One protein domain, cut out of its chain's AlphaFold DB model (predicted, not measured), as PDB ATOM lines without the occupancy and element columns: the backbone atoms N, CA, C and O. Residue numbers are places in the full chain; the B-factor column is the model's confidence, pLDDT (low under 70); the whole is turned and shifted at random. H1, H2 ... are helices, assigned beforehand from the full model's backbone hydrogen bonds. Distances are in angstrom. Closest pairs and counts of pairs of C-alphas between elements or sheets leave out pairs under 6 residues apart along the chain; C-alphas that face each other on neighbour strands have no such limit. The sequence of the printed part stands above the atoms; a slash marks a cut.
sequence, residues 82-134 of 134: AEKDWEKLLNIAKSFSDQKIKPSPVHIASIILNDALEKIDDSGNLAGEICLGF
ATOM      1  N   ALA A  82     -11.707  47.846 -15.648       83.75
ATOM      2  CA  ALA A  82     -13.032  48.361 -15.962       83.75
ATOM      3  C   ALA A  82     -14.042  47.883 -14.909       83.75
ATOM      4  O   ALA A  82     -14.021  46.726 -14.494       83.75
ATOM      5  N   GLU A  83     -14.966  48.753 -14.507       80.44
ATOM      6  CA  GLU A  83     -15.949  48.457 -13.453       80.44
ATOM      7  C   GLU A  83     -16.758  47.181 -13.750       80.44
ATOM      8  O   GLU A  83     -16.935  46.329 -12.881       80.44
ATOM      9  N   LYS A  84     -17.108  46.965 -15.026       84.12
ATOM     10  CA  LYS A  84     -17.783  45.751 -15.512       84.12
ATOM     11  C   LYS A  84     -16.993  44.464 -15.258       84.12
ATOM     12  O   LYS A  84     -17.585  43.424 -14.989       84.12
ATOM     13  N   ASP A  85     -15.670  44.502 -15.379       84.12
ATOM     14  CA  ASP A  85     -14.831  43.316 -15.187       84.12
ATOM     15  C   ASP A  85     -14.575  43.051 -13.703       84.12
ATOM     16  O   ASP A  85     -14.488  41.898 -13.277       84.12
ATOM     17  N   TRP A  86     -14.563  44.107 -12.890       85.00
ATOM     18  CA  TRP A  86     -14.531  43.987 -11.437       85.00
ATOM     19  C   TRP A  86     -15.794  43.323 -10.875       85.00
ATOM     20  O   TRP A  86     -15.701  42.419 -10.040       85.00
ATOM     21  N   GLU A  87     -16.976  43.699 -11.370       87.56
ATOM     22  CA  GLU A  87     -18.238  43.045 -10.999       87.56
ATOM     23  C   GLU A  87     -18.244  41.550 -11.346       87.56
ATOM     24  O   GLU A  87     -18.689  40.728 -10.541       87.56
ATOM     25  N   LYS A  88     -17.691  41.170 -12.506       88.56
ATOM     26  CA  LYS A  88     -17.538  39.753 -12.877       88.56
ATOM     27  C   LYS A  88     -16.654  39.008 -11.880       88.56
ATOM     28  O   LYS A  88     -17.054  37.950 -11.401       88.56
ATOM     29  N   LEU A  89     -15.495  39.563 -11.519       87.62
ATOM     30  CA  LEU A  89     -14.589  38.953 -10.536       87.62
ATOM     31  C   LEU A  89     -15.252  38.797  -9.162       87.62
ATOM     32  O   LEU A  89     -15.078  37.768  -8.507       87.62
ATOM     33  N   LEU A  90     -16.046  39.782  -8.739       87.81
ATOM     34  CA  LEU A  90     -16.831  39.705  -7.507       87.81
ATOM     35  C   LEU A  90     -17.883  38.596  -7.559       87.81
ATOM     36  O   LEU A  90     -18.042  37.866  -6.581       87.81
ATOM     37  N   ASN A  91     -18.593  38.452  -8.676       89.06
ATOM     38  CA  ASN A  91     -19.599  37.403  -8.839       89.06
ATOM     39  C   ASN A  91     -18.962  36.008  -8.838       89.06
ATOM     40  O   ASN A  91     -19.478  35.104  -8.181       89.06
ATOM     41  N   ILE A  92     -17.803  35.857  -9.483       87.44
ATOM     42  CA  ILE A  92     -17.029  34.614  -9.447       87.44
ATOM     43  C   ILE A  92     -16.577  34.332  -8.007       87.44
ATOM     44  O   ILE A  92     -16.842  33.249  -7.496       87.44
ATOM     45  N   ALA A  93     -16.013  35.310  -7.294       87.44
ATOM     46  CA  ALA A  93     -15.626  35.144  -5.888       87.44
ATOM     47  C   ALA A  93     -16.801  34.728  -4.991       87.44
ATOM     48  O   ALA A  93     -16.648  33.859  -4.132       87.44
ATOM     49  N   LYS A  94     -17.984  35.310  -5.217       86.06
ATOM     50  CA  LYS A  94     -19.213  34.944  -4.505       86.06
ATOM     51  C   LYS A  94     -19.665  33.521  -4.817       86.06
ATOM     52  O   LYS A  94     -20.095  32.848  -3.895       86.06
ATOM     53  N   SER A  95     -19.519  33.025  -6.047       86.19
ATOM     54  CA  SER A  95     -19.881  31.630  -6.363       86.19
ATOM     55  C   SER A  95     -19.049  30.583  -5.610       86.19
ATOM     56  O   SER A  95     -19.487  29.447  -5.457       86.19
ATOM     57  N   PHE A  96     -17.888  30.968  -5.071       80.69
ATOM     58  CA  PHE A  96     -17.072  30.105  -4.216       80.69
ATOM     59  C   PHE A  96     -17.438  30.198  -2.725       80.69
ATOM     60  O   PHE A  96     -16.846  29.482  -1.924       80.69
ATOM     61  N   SER A  97     -18.410  31.032  -2.321       70.06
ATOM     62  CA  SER A  97     -18.736  31.249  -0.900       70.06
ATOM     63  C   SER A  97     -19.227  30.008  -0.162       70.06
ATOM     64  O   SER A  97     -19.076  29.941   1.059       70.06
ATOM     65  N   ASP A  98     -19.805  29.056  -0.896       71.62
ATOM     66  CA  ASP A  98     -20.351  27.806  -0.359       71.62
ATOM     67  C   ASP A  98     -19.261  26.753  -0.135       71.62
ATOM     68  O   ASP A  98     -19.451  25.764   0.576       71.62
ATOM     69  N   GLN A  99     -18.080  26.979  -0.706       71.38
ATOM     70  CA  GLN A  99     -16.902  26.176  -0.449       71.38
ATOM     71  C   GLN A  99     -16.209  26.723   0.805       71.38
ATOM     72  O   GLN A  99     -16.249  27.918   1.099       71.38
ATOM     73  N   LYS A 100     -15.515  25.867   1.569       80.56
ATOM     74  CA  LYS A 100     -14.742  26.283   2.765       80.56
ATOM     75  C   LYS A 100     -13.653  27.336   2.470       80.56
ATOM     76  O   LYS A 100     -12.978  27.789   3.390       80.56
ATOM     77  N   ILE A 101     -13.472  27.716   1.207       76.69
ATOM     78  CA  ILE A 101     -12.470  28.647   0.714       76.69
ATOM     79  C   ILE A 101     -13.202  29.875   0.172       76.69
ATOM     80  O   ILE A 101     -14.002  29.767  -0.748       76.69
ATOM     81  N   LYS A 102     -12.898  31.054   0.723       82.50
ATOM     82  CA  LYS A 102     -13.421  32.345   0.254       82.50
ATOM     83  C   LYS A 102     -12.313  33.107  -0.478       82.50
ATOM     84  O   LYS A 102     -11.588  33.873   0.162       82.50
ATOM     85  N   PRO A 103     -12.116  32.874  -1.787       84.06
ATOM     86  CA  PRO A 103     -11.082  33.568  -2.537       84.06
ATOM     87  C   PRO A 103     -11.418  35.059  -2.669       84.06
ATOM     88  O   PRO A 103     -12.548  35.441  -2.963       84.06
ATOM     89  N   SER A 104     -10.414  35.914  -2.469       86.38
ATOM     90  CA  SER A 104     -10.519  37.337  -2.802       86.38
ATOM     91  C   SER A 104     -10.653  37.501  -4.323       86.38
ATOM     92  O   SER A 104      -9.957  36.788  -5.053       86.38
ATOM     93  N   PRO A 105     -11.445  38.468  -4.830       85.69
ATOM     94  CA  PRO A 105     -11.512  38.787  -6.261       85.69
ATOM     95  C   PRO A 105     -10.132  39.015  -6.899       85.69
ATOM     96  O   PRO A 105      -9.917  38.688  -8.061       85.69
ATOM     97  N   VAL A 106      -9.168  39.513  -6.115       85.19
ATOM     98  CA  VAL A 106      -7.777  39.717  -6.549       85.19
ATOM     99  C   VAL A 106      -7.052  38.392  -6.805       85.19
ATOM    100  O   VAL A 106      -6.299  38.291  -7.766       85.19
ATOM    101  N   HIS A 107      -7.288  37.363  -5.985       87.38
ATOM    102  CA  HIS A 107      -6.681  36.044  -6.198       87.38
ATOM    103  C   HIS A 107      -7.200  35.407  -7.487       87.38
ATOM    104  O   HIS A 107      -6.424  34.861  -8.263       87.38
ATOM    105  N   ILE A 108      -8.500  35.543  -7.743       88.19
ATOM    106  CA  ILE A 108      -9.137  35.041  -8.964       88.19
ATOM    107  C   ILE A 108      -8.561  35.755 -10.185       88.19
ATOM    108  O   ILE A 108      -8.176  35.102 -11.150       88.19
ATOM    109  N   ALA A 109      -8.419  37.081 -10.113       88.31
ATOM    110  CA  ALA A 109      -7.786  37.859 -11.172       88.31
ATOM    111  C   ALA A 109      -6.342  37.408 -11.446       88.31
ATOM    112  O   ALA A 109      -5.962  37.281 -12.603       88.31
ATOM    113  N   SER A 110      -5.558  37.129 -10.399       88.00
ATOM    114  CA  SER A 110      -4.177  36.650 -10.544       88.00
ATOM    115  C   SER A 110      -4.102  35.307 -11.270       88.00
ATOM    116  O   SER A 110      -3.227  35.128 -12.109       88.00
ATOM    117  N   ILE A 111      -5.007  34.375 -10.956       89.19
ATOM    118  CA  ILE A 111      -5.050  33.052 -11.593       89.19
ATOM    119  C   ILE A 111      -5.435  33.189 -13.068       89.19
ATOM    120  O   ILE A 111      -4.754  32.638 -13.924       89.19
ATOM    121  N   ILE A 112      -6.486  33.962 -13.366       89.75
ATOM    122  CA  ILE A 112      -6.943  34.200 -14.744       89.75
ATOM    123  C   ILE A 112      -5.847  34.878 -15.573       89.75
ATOM    124  O   ILE A 112      -5.634  34.512 -16.723       89.75
ATOM    125  N   LEU A 113      -5.153  35.863 -14.998       89.31
ATOM    126  CA  LEU A 113      -4.063  36.553 -15.679       89.31
ATOM    127  C   LEU A 113      -2.907  35.598 -15.989       89.31
ATOM    128  O   LEU A 113      -2.376  35.646 -17.092       89.31
ATOM    129  N   ASN A 114      -2.541  34.733 -15.041       89.62
ATOM    130  CA  ASN A 114      -1.476  33.757 -15.247       89.62
ATOM    131  C   ASN A 114      -1.843  32.737 -16.338       89.62
ATOM    132  O   ASN A 114      -1.065  32.540 -17.262       89.62
ATOM    133  N   ASP A 115      -3.054  32.175 -16.289       90.44
ATOM    134  CA  ASP A 115      -3.571  31.252 -17.314       90.44
ATOM    135  C   ASP A 115      -3.635  31.907 -18.708       90.44
ATOM    136  O   ASP A 115      -3.340  31.278 -19.723       90.44
ATOM    137  N   ALA A 116      -3.985  33.195 -18.777       88.81
ATOM    138  CA  ALA A 116      -3.976  33.937 -20.034       88.81
ATOM    139  C   ALA A 116      -2.555  34.158 -20.578       88.81
ATOM    140  O   ALA A 116      -2.361  34.065 -21.788       88.81
ATOM    141  N   LEU A 117      -1.577  34.444 -19.712       89.38
ATOM    142  CA  LEU A 117      -0.177  34.618 -20.111       89.38
ATOM    143  C   LEU A 117       0.435  33.308 -20.615       89.38
ATOM    144  O   LEU A 117       1.031  33.313 -21.686       89.38
ATOM    145  N   GLU A 118       0.203  32.191 -19.920       90.00
ATOM    146  CA  GLU A 118       0.670  30.862 -20.350       90.00
ATOM    147  C   GLU A 118       0.138  30.504 -21.748       90.00
ATOM    148  O   GLU A 118       0.894  30.098 -22.626       90.00
ATOM    149  N   LYS A 119      -1.150  30.765 -22.013       86.94
ATOM    150  CA  LYS A 119      -1.748  30.542 -23.343       86.94
ATOM    151  C   LYS A 119      -1.152  31.428 -24.433       86.94
ATOM    152  O   LYS A 119      -1.075  31.004 -25.588       86.94
ATOM    153  N   ILE A 120      -0.780  32.662 -24.096       86.44
ATOM    154  CA  ILE A 120      -0.127  33.571 -25.043       86.44
ATOM    155  C   ILE A 120       1.276  33.055 -25.360       86.44
ATOM    156  O   ILE A 120       1.616  32.986 -26.541       86.44
ATOM    157  N   ASP A 121       2.043  32.639 -24.354       78.75
ATOM    158  CA  ASP A 121       3.394  32.101 -24.539       78.75
ATOM    159  C   ASP A 121       3.380  30.822 -25.388       78.75
ATOM    160  O   ASP A 121       4.141  30.720 -26.353       78.75
ATOM    161  N   ASP A 122       2.441  29.907 -25.137       71.50
ATOM    162  CA  ASP A 122       2.266  28.692 -25.943       71.50
ATOM    163  C   ASP A 122       1.882  29.012 -27.400       71.50
ATOM    164  O   ASP A 122       2.367  28.381 -28.344       71.50
ATOM    165  N   SER A 123       1.047  30.035 -27.614       61.19
ATOM    166  CA  SER A 123       0.662  30.484 -28.959       61.19
ATOM    167  C   SER A 123       1.766  31.267 -29.686       61.19
ATOM    168  O   SER A 123       1.841  31.229 -30.916       61.19
ATOM    169  N   GLY A 124       2.644  31.945 -28.942       57.78
ATOM    170  CA  GLY A 124       3.816  32.650 -29.463       57.78
ATOM    171  C   GLY A 124       4.959  31.701 -29.826       57.78
ATOM    172  O   GLY A 124       5.682  31.955 -30.790       57.78
ATOM    173  N   ASN A 125       5.079  30.571 -29.126       51.38
ATOM    174  CA  ASN A 125       6.105  29.565 -29.397       51.38
ATOM    175  C   ASN A 125       5.828  28.775 -30.695       51.38
ATOM    176  O   ASN A 125       6.754  28.423 -31.424       51.38
ATOM    177  N   LEU A 126       4.554  28.618 -31.079       50.12
ATOM    178  CA  LEU A 126       4.162  28.035 -32.373       50.12
ATOM    179  C   LEU A 126       4.492  28.928 -33.586       50.12
ATOM    180  O   LEU A 126       4.554  28.430 -34.710       50.12
ATOM    181  N   ALA A 127       4.735  30.228 -33.388       50.03
ATOM    182  CA  ALA A 127       5.214  31.122 -34.446       50.03
ATOM    183  C   ALA A 127       6.753  31.128 -34.578       50.03
ATOM    184  O   ALA A 127       7.274  31.537 -35.616       50.03
ATOM    185  N   GLY A 128       7.483  30.667 -33.554       47.62
ATOM    186  CA  GLY A 128       8.949  30.617 -33.534       47.62
ATOM    187  C   GLY A 128       9.550  29.365 -34.184       47.62
ATOM    188  O   GLY A 128      10.612  29.452 -34.797       47.62
ATOM    189  N   GLU A 129       8.868  28.218 -34.118       47.06
ATOM    190  CA  GLU A 129       9.401  26.946 -34.642       47.06
ATOM    191  C   GLU A 129       9.196  26.735 -36.154       47.06
ATOM    192  O   GLU A 129       9.850  25.880 -36.748       47.06
ATOM    193  N   ILE A 130       8.368  27.544 -36.826       48.25
ATOM    194  CA  ILE A 130       8.128  27.410 -38.279       48.25
ATOM    195  C   ILE A 130       9.224  28.105 -39.125       48.25
ATOM    196  O   ILE A 130       9.314  27.883 -40.331       48.25
ATOM    197  N   CYS A 131      10.129  28.887 -38.520       44.47
ATOM    198  CA  CYS A 131      11.118  29.696 -39.254       44.47
ATOM    199  C   CYS A 131      12.563  29.148 -39.289       44.47
ATOM    200  O   CYS A 131      13.443  29.844 -39.789       44.47
ATOM    201  N   LEU A 132      12.842  27.927 -38.811       43.81
ATOM    202  CA  LEU A 132      14.194  27.321 -38.858       43.81
ATOM    203  C   LEU A 132      14.265  26.016 -39.667       43.81
ATOM    204  O   LEU A 132      15.045  25.117 -39.359       43.81
ATOM    205  N   GLY A 133      13.460  25.918 -40.721       46.22
ATOM    206  CA  GLY A 133      13.421  24.746 -41.592       46.22
ATOM    207  C   GLY A 133      13.351  25.084 -43.074       46.22
ATOM    208  O   GLY A 133      12.446  24.582 -43.726       46.22
ATOM    209  N   PHE A 134      14.266  25.914 -43.587       40.28
ATOM    210  CA  PHE A 134      14.692  25.925 -44.995       40.28
ATOM    211  C   PHE A 134      16.130  26.430 -45.114       40.28
ATOM    212  O   PHE A 134      16.442  27.463 -44.482       40.28
TER     213      PHE A 134
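What this domain is: This is residues 82 to 134 of the 134 residues of an uncharacterized protein of Acetobacter aceti (UniProt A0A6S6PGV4). Look for a lopsided T of two helices: the shorter H1 is the crossbar, and the long H2 begins beside the middle of H1, near Leu 89, and runs away from it as an arm that makes most of the length. A loop at residues 96 to 104 leaves the last end of H1, bulges out beyond it and comes back to the middle of H1, where H2 begins. The printed part has 53 residues, with two named helices, H1 then H2, and no named strand; its class is all helix. It is extended, with a radius of gyration of the C-alphas of 17.1 A and spans of 56 by 27 by 13 A.

How they stand to each other: Start at H1, residues 83 to 95, and pass the short link to H2, residues 105 to 131. H2 touches H1 with residues 105 to 109 alone; the closest C-alphas, of Leu 89 and Pro 105, are 5.3 A apart. Their lines are only just about perpendicular, at 71 degrees. Every O i to N i+4 pair is within hydrogen-bond range in H1, and 18 of 23 in H2.

Where its parts are: Find C-alpha 83 at (-15.949, 48.457, -13.453); H1 runs 18.7 A from there. H2 runs 41.0 A, from C-alpha 105 at (-11.512, 38.787, -6.261) to C-alpha 131 at (11.118, 29.696, -39.254).

The domain as a whole: The farthest C-alphas, of Asp 98 and Phe 134, are 56.8 A apart. Residues 113 to 134 stand free. The printed part has no cut; pLDDT is under 70 at residues 123 to 134.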